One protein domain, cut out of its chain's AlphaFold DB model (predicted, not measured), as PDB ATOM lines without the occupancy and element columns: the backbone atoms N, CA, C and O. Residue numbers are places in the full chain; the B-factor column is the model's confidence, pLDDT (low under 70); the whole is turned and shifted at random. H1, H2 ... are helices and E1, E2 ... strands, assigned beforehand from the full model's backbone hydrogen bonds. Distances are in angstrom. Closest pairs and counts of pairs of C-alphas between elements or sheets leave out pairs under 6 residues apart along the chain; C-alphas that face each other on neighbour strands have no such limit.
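Overview. This is residues 17 to 58 and 65 to 76 of the 91 residues of the protein "Putative NADH-dependent flavin oxidoreductase" of Sorangium cellulosum (strain So ce56) (UniProt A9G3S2). One long straight helix, H1, reaches out as an arm from a small, loose head made mostly of loops, which holds the short strand E1 and the one-turn helix H2. Residues 43 to 49 and 51 to 57 stick out free of the head, and this arm makes much of the length. The printed part has 54 residues, with one named strand and two named helices in the order E1, H1, H2; helices hold 24 and strands 3 of the 27 residues in named elements, mostly helix. The whole is loose, with a radius of gyration of the C-alphas of 13.4 A, and elongated, spanning 39 by 24 by 16 A.

Along the chain. The printed part begins at Gln 17, with its C-alpha at (-41.568, 3.052, 4.453), and residues 17 to 30 hold no named element. E1 is residues 31 to 33. H1 is residues 36 to 55, 28.8 A long, from C-alpha 36 at (-38.883, -2.712, 14.590) to C-alpha 55 at (-49.482, -23.174, -2.620). H2 is residues 72 to 75, 5.4 A long.

Arrangement. Residues 17 to 18 pair, parallel, with residues 32 to 33 of E1, which pairs with no named strand. A tight link of 2 residues joins E1 to H1, yet the two are apart, with no C-alpha of one within 8 A of the other. E1 and H2 are apart, and so are H1 and H2. Every O i to N i+4 pair in H1 is within hydrogen-bond range; H2 is too short for such a pair, and its one O i to N i+3 pair is within range.

Size, cuts and confidence. The C-alphas farthest apart are those of Glu 22 and Gly 57, at 40.0 A. Residues 59 to 64 are not printed, and C-alphas 58 and 65 lie 19.8 A apart across this cut, in the link from H1 to H2. The mean pLDDT of the printed part is 91.2, and no printed residue is under 70.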
ATOM      1  N   GLN A  17     -42.290   3.835   3.451       90.94
ATOM      2  CA  GLN A  17     -41.568   3.052   4.453       90.94
ATOM      3  C   GLN A  17     -40.131   2.799   3.977       90.94
ATOM      4  O   GLN A  17     -39.927   2.374   2.839       90.94
ATOM      5  N   SER A  18     -39.156   3.082   4.837       92.50
ATOM      6  CA  SER A  18     -37.724   2.979   4.546       92.50
ATOM      7  C   SER A  18     -36.927   2.685   5.826       92.50
ATOM      8  O   SER A  18     -37.492   2.606   6.917       92.50
ATOM      9  N   SER A  19     -35.610   2.535   5.706       91.81
ATOM     10  CA  SER A  19     -34.670   2.499   6.838       91.81
ATOM     11  C   SER A  19     -34.302   3.894   7.358       91.81
ATOM     12  O   SER A  19     -33.663   4.002   8.401       91.81
ATOM     13  N   THR A  20     -34.713   4.948   6.648       90.81
ATOM     14  CA  THR A  20     -34.419   6.346   6.974       90.81
ATOM     15  C   THR A  20     -35.659   7.227   6.927       90.81
ATOM     16  O   THR A  20     -36.658   6.888   6.283       90.81
ATOM     17  N   SER A  21     -35.602   8.364   7.618       91.38
ATOM     18  CA  SER A  21     -36.588   9.445   7.474       91.38
ATOM     19  C   SER A  21     -36.154  10.535   6.487       91.38
ATOM     20  O   SER A  21     -36.933  11.451   6.226       91.38
ATOM     21  N   GLU A  22     -34.953  10.417   5.917       89.56
ATOM     22  CA  GLU A  22     -34.435  11.337   4.908       89.56
ATOM     23  C   GLU A  22     -35.079  11.116   3.535       89.56
ATOM     24  O   GLU A  22     -35.623  10.055   3.219       89.56
ATOM     25  N   THR A  23     -35.025  12.144   2.688       87.25
ATOM     26  CA  THR A  23     -35.537  12.038   1.316       87.25
ATOM     27  C   THR A  23     -34.695  11.044   0.518       87.25
ATOM     28  O   THR A  23     -33.467  11.058   0.569       87.25
ATOM     29  N   GLU A  24     -35.360  10.166  -0.225       81.25
ATOM     30  CA  GLU A  24     -34.708   9.139  -1.027       81.25
ATOM     31  C   GLU A  24     -33.880   9.777  -2.162       81.25
ATOM     32  O   GLU A  24     -34.425  10.560  -2.944       81.25
ATOM     33  N   PRO A  25     -32.578   9.461  -2.283       75.19
ATOM     34  CA  PRO A  25     -31.661  10.252  -3.101       75.19
ATOM     35  C   PRO A  25     -31.813  10.055  -4.614       75.19
ATOM     36  O   PRO A  25     -31.389  10.928  -5.367       75.19
ATOM     37  N   PHE A  26     -32.385   8.942  -5.092       72.25
ATOM     38  CA  PHE A  26     -32.496   8.687  -6.532       72.25
ATOM     39  C   PHE A  26     -33.751   9.298  -7.152       72.25
ATOM     40  O   PHE A  26     -33.691   9.754  -8.291       72.25
ATOM     41  N   ASN A  27     -34.884   9.292  -6.446       72.88
ATOM     42  CA  ASN A  27     -36.169   9.719  -7.007       72.88
ATOM     43  C   ASN A  27     -36.857  10.834  -6.194       72.88
ATOM     44  O   ASN A  27     -37.926  11.288  -6.590       72.88
ATOM     45  N   GLY A  28     -36.278  11.289  -5.076       78.56
ATOM     46  CA  GLY A  28     -36.787  12.438  -4.320       78.56
ATOM     47  C   GLY A  28     -38.015  12.151  -3.450       78.56
ATOM     48  O   GLY A  28     -38.698  13.081  -3.023       78.56
ATOM     49  N   PHE A  29     -38.326  10.881  -3.173       77.12
ATOM     50  CA  PHE A  29     -39.478  10.540  -2.341       77.12
ATOM     51  C   PHE A  29     -39.241  10.851  -0.869       77.12
ATOM     52  O   PHE A  29     -38.188  10.545  -0.310       77.12
ATOM     53  N   LEU A  30     -40.281  11.353  -0.208       86.06
ATOM     54  CA  LEU A  30     -40.286  11.477   1.243       86.06
ATOM     55  C   LEU A  30     -40.305  10.084   1.881       86.06
ATOM     56  O   LEU A  30     -41.196   9.278   1.591       86.06
ATOM     57  N   CYS A  31     -39.360   9.812   2.781       88.81
ATOM     58  CA  CYS A  31     -39.316   8.563   3.532       88.81
ATOM     59  C   CYS A  31     -39.829   8.718   4.965       88.81
ATOM     60  O   CYS A  31     -39.969   9.810   5.522       88.81
ATOM     61  N   ARG A  32     -40.120   7.572   5.567       92.06
ATOM     62  CA  ARG A  32     -40.379   7.390   6.984       92.06
ATOM     63  C   ARG A  32     -39.642   6.138   7.430       92.06
ATOM     64  O   ARG A  32     -39.909   5.050   6.908       92.06
ATOM     65  N   SER A  33     -38.781   6.296   8.428       94.31
ATOM     66  CA  SER A  33     -38.107   5.157   9.040       94.31
ATOM     67  C   SER A  33     -39.133   4.205   9.662       94.31
ATOM     68  O   SER A  33     -40.088   4.630  10.325       94.31
ATOM     69  N   MET A  34     -38.980   2.914   9.384       95.56
ATOM     70  CA  MET A  34     -39.840   1.868   9.926       95.56
ATOM     71  C   MET A  34     -39.487   1.563  11.379       95.56
ATOM     72  O   MET A  34     -38.314   1.477  11.741       95.56
ATOM     73  N   THR A  35     -40.496   1.290  12.207       95.69
ATOM     74  CA  THR A  35     -40.243   0.734  13.543       95.69
ATOM     75  C   THR A  35     -39.845  -0.742  13.459       95.69
ATOM     76  O   THR A  35     -40.110  -1.430  12.467       95.69
ATOM     77  N   ARG A  36     -39.247  -1.284  14.527       93.94
ATOM     78  CA  ARG A  36     -38.883  -2.712  14.590       93.94
ATOM     79  C   ARG A  36     -40.103  -3.624  14.447       93.94
ATOM     80  O   ARG A  36     -40.002  -4.698  13.854       93.94
ATOM     81  N   GLU A  37     -41.251  -3.212  14.970       97.31
ATOM     82  CA  GLU A  37     -42.528  -3.915  14.842       97.31
ATOM     83  C   GLU A  37     -42.997  -3.934  13.386       97.31
ATOM     84  O   GLU A  37     -43.399  -4.985  12.889       97.31
ATOM     85  N   GLU A  38     -42.886  -2.810  12.676       96.44
ATOM     86  CA  GLU A  38     -43.235  -2.711  11.254       96.44
ATOM     87  C   GLU A  38     -42.307  -3.558  10.378       96.44
ATOM     88  O   GLU A  38     -42.766  -4.208   9.435       96.44
ATOM     89  N   VAL A  39     -41.013  -3.616  10.712       95.75
ATOM     90  CA  VAL A  39     -40.054  -4.509  10.048       95.75
ATOM     91  C   VAL A  39     -40.453  -5.970  10.263       95.75
ATOM     92  O   VAL A  39     -40.586  -6.716   9.293       95.75
ATOM     93  N   LYS A  40     -40.722  -6.382  11.510       97.31
ATOM     94  CA  LYS A  40     -41.178  -7.749  11.828       97.31
ATOM     95  C   LYS A  40     -42.478  -8.101  11.107       97.31
ATOM     96  O   LYS A  40     -42.597  -9.186  10.541       97.31
ATOM     97  N   TYR A  41     -43.432  -7.174  11.092       97.44
ATOM     98  CA  TYR A  41     -44.684  -7.332  10.365       97.44
ATOM     99  C   TYR A  41     -44.431  -7.543   8.868       97.44
ATOM    100  O   TYR A  41     -44.972  -8.466   8.265       97.44
ATOM    101  N   THR A  42     -43.546  -6.747   8.274       96.06
ATOM    102  CA  THR A  42     -43.219  -6.843   6.847       96.06
ATOM    103  C   THR A  42     -42.525  -8.159   6.499       96.06
ATOM    104  O   THR A  42     -42.892  -8.792   5.508       96.06
ATOM    105  N   ILE A  43     -41.607  -8.644   7.342       96.94
ATOM    106  CA  ILE A  43     -40.999  -9.979   7.199       96.94
ATOM    107  C   ILE A  43     -42.086 -11.059   7.139       96.94
ATOM    108  O   ILE A  43     -42.072 -11.904   6.240       96.94
ATOM    109  N   GLN A  44     -43.073 -11.002   8.038       98.25
ATOM    110  CA  GLN A  44     -44.188 -11.949   8.022       98.25
ATOM    111  C   GLN A  44     -44.992 -11.860   6.715       98.25
ATOM    112  O   GLN A  44     -45.387 -12.888   6.171       98.25
ATOM    113  N   ARG A  45     -45.189 -10.660   6.158       97.81
ATOM    114  CA  ARG A  45     -45.897 -10.471   4.881       97.81
ATOM    115  C   ARG A  45     -45.154 -11.081   3.693       97.81
ATOM    116  O   ARG A  45     -45.807 -11.696   2.845       97.81
ATOM    117  N   PHE A  46     -43.825 -10.969   3.647       97.31
ATOM    118  CA  PHE A  46     -43.003 -11.679   2.658       97.31
ATOM    119  C   PHE A  46     -43.125 -13.197   2.825       97.31
ATOM    120  O   PHE A  46     -43.369 -13.901   1.845       97.31
ATOM    121  N   ALA A  47     -43.054 -13.701   4.063       97.94
ATOM    122  CA  ALA A  47     -43.212 -15.125   4.351       97.94
ATOM    123  C   ALA A  47     -44.596 -15.650   3.925       97.94
ATOM    124  O   ALA A  47     -44.696 -16.692   3.278       97.94
ATOM    125  N   ASP A  48     -45.669 -14.912   4.221       98.38
ATOM    126  CA  ASP A  48     -47.024 -15.242   3.770       98.38
ATOM    127  C   ASP A  48     -47.123 -15.253   2.237       98.38
ATOM    128  O   ASP A  48     -47.794 -16.111   1.665       98.38
ATOM    129  N   GLY A  49     -46.461 -14.307   1.564       97.94
ATOM    130  CA  GLY A  49     -46.367 -14.250   0.104       97.94
ATOM    131  C   GLY A  49     -45.699 -15.491  -0.480       97.94
ATOM    132  O   GLY A  49     -46.271 -16.130  -1.360       97.94
ATOM    133  N   ALA A  50     -44.550 -15.887   0.069       98.19
ATOM    134  CA  ALA A  50     -43.839 -17.095  -0.335       98.19
ATOM    135  C   ALA A  50     -44.680 -18.365  -0.116       98.19
ATOM    136  O   ALA A  50     -44.751 -19.221  -1.000       98.19
ATOM    137  N   ARG A  51     -45.393 -18.471   1.018       98.44
ATOM    138  CA  ARG A  51     -46.319 -19.591   1.273       98.44
ATOM    139  C   ARG A  51     -47.443 -19.647   0.238       98.44
ATOM    140  O   ARG A  51     -47.754 -20.730  -0.250       98.44
ATOM    141  N   ARG A  52     -48.025 -18.498  -0.131       98.56
ATOM    142  CA  ARG A  52     -49.046 -18.416  -1.193       98.56
ATOM    143  C   ARG A  52     -48.491 -18.818  -2.559       98.56
ATOM    144  O   ARG A  52     -49.139 -19.592  -3.251       98.56
ATOM    145  N   ALA A  53     -47.296 -18.351  -2.921       98.25
ATOM    146  CA  ALA A  53     -46.635 -18.732  -4.171       98.25
ATOM    147  C   ALA A  53     -46.406 -20.249  -4.244       98.25
ATOM    148  O   ALA A  53     -46.750 -20.880  -5.242       98.25
ATOM    149  N   LYS A  54     -45.927 -20.856  -3.150       98.25
ATOM    150  CA  LYS A  54     -45.762 -22.310  -3.073       98.25
ATOM    151  C   LYS A  54     -47.093 -23.054  -3.206       98.25
ATOM    152  O   LYS A  54     -47.161 -24.038  -3.936       98.25
ATOM    153  N   ALA A  55     -48.143 -22.587  -2.528       98.38
ATOM    154  CA  ALA A  55     -49.482 -23.174  -2.620       98.38
ATOM    155  C   ALA A  55     -50.082 -23.068  -4.035       98.38
ATOM    156  O   ALA A  55     -50.850 -23.935  -4.436       98.38
ATOM    157  N   ALA A  56     -49.699 -22.041  -4.797       98.25
ATOM    158  CA  ALA A  56     -50.081 -21.862  -6.196       98.25
ATOM    159  C   ALA A  56     -49.242 -22.696  -7.187       98.25
ATOM    160  O   ALA A  56     -49.482 -22.626  -8.388       98.25
ATOM    161  N   GLY A  57     -48.274 -23.487  -6.708       98.31
ATOM    162  CA  GLY A  57     -47.470 -24.381  -7.543       98.31
ATOM    163  C   GLY A  57     -46.241 -23.740  -8.189       98.31
ATOM    164  O   GLY A  57     -45.671 -24.347  -9.088       98.31
ATOM    165  N   LEU A  58     -45.813 -22.551  -7.747       98.12
ATOM    166  CA  LEU A  58     -44.561 -21.949  -8.222       98.12
ATOM    167  C   LEU A  58     -43.346 -22.706  -7.659       98.12
ATOM    168  O   LEU A  58     -43.356 -23.174  -6.514       98.12
ATOM    169  N   SER A  65     -34.740  -6.790  -3.970       88.88
ATOM    170  CA  SER A  65     -33.910  -6.048  -3.002       88.88
ATOM    171  C   SER A  65     -33.055  -4.933  -3.619       88.88
ATOM    172  O   SER A  65     -32.058  -4.522  -3.030       88.88
ATOM    173  N   ALA A  66     -33.421  -4.446  -4.805       84.31
ATOM    174  CA  ALA A  66     -32.633  -3.483  -5.582       84.31
ATOM    175  C   ALA A  66     -33.452  -2.235  -5.960       84.31
ATOM    176  O   ALA A  66     -34.595  -2.076  -5.537       84.31
ATOM    177  N   ASN A  67     -32.867  -1.343  -6.766       81.44
ATOM    178  CA  ASN A  67     -33.549  -0.234  -7.456       81.44
ATOM    179  C   ASN A  67     -34.350   0.733  -6.559       81.44
ATOM    180  O   ASN A  67     -35.338   1.322  -7.009       81.44
ATOM    181  N   GLY A  68     -33.934   0.898  -5.298       74.94
ATOM    182  CA  GLY A  68     -34.606   1.791  -4.347       74.94
ATOM    183  C   GLY A  68     -35.933   1.256  -3.797       74.94
ATOM    184  O   GLY A  68     -36.698   2.015  -3.208       74.94
ATOM    185  N   TYR A  69     -36.231  -0.034  -3.980       84.25
ATOM    186  CA  TYR A  69     -37.367  -0.681  -3.321       84.25
ATOM    187  C   TYR A  69     -37.076  -0.978  -1.851       84.25
ATOM    188  O   TYR A  69     -35.938  -0.892  -1.406       84.25
ATOM    189  N   LEU A  70     -38.117  -1.359  -1.110       89.31
ATOM    190  CA  LEU A  70     -38.150  -1.414   0.354       89.31
ATOM    191  C   LEU A  70     -36.901  -1.998   1.035       89.31
ATOM    192  O   LEU A  70     -36.477  -1.464   2.050       89.31
ATOM    193  N   ILE A  71     -36.319  -3.079   0.509       90.31
ATOM    194  CA  ILE A  71     -35.186  -3.771   1.149       90.31
ATOM    195  C   ILE A  71     -33.844  -3.089   0.855       90.31
ATOM    196  O   ILE A  71     -32.967  -3.073   1.715       90.31
ATOM    197  N   HIS A  72     -33.685  -2.478  -0.322       89.00
ATOM    198  CA  HIS A  72     -32.447  -1.814  -0.736       89.00
ATOM    199  C   HIS A  72     -31.894  -0.796   0.290       89.00
ATOM    200  O   HIS A  72     -30.716  -0.901   0.640       89.00
ATOM    201  N   PRO A  73     -32.686   0.153   0.837       88.25
ATOM    202  CA  PRO A  73     -32.170   1.143   1.777       88.25
ATOM    203  C   PRO A  73     -31.741   0.532   3.119       88.25
ATOM    204  O   PRO A  73     -30.929   1.139   3.807       88.25
ATOM    205  N   PHE A  74     -32.202  -0.668   3.497       91.31
ATOM    206  CA  PHE A  74     -31.702  -1.363   4.695       91.31
ATOM    207  C   PHE A  74     -30.300  -1.953   4.500       91.31
ATOM    208  O   PHE A  74     -29.569  -2.115   5.479       91.31
ATOM    209  N   LEU A  75     -29.930  -2.275   3.257       89.62
ATOM    210  CA  LEU A  75     -28.634  -2.860   2.903       89.62
ATOM    211  C   LEU A  75     -27.553  -1.797   2.660       89.62
ATOM    212  O   LEU A  75     -26.371  -2.076   2.837       89.62
ATOM    213  N   SER A  76     -27.949  -0.586   2.265       86.81
ATOM    214  CA  SER A  76     -27.025   0.517   1.997       86.81
ATOM    215  C   SER A  76     -26.639   1.247   3.283       86.81
ATOM    216  O   SER A  76     -27.497   1.831   3.943       86.81
TER     217      SER A  76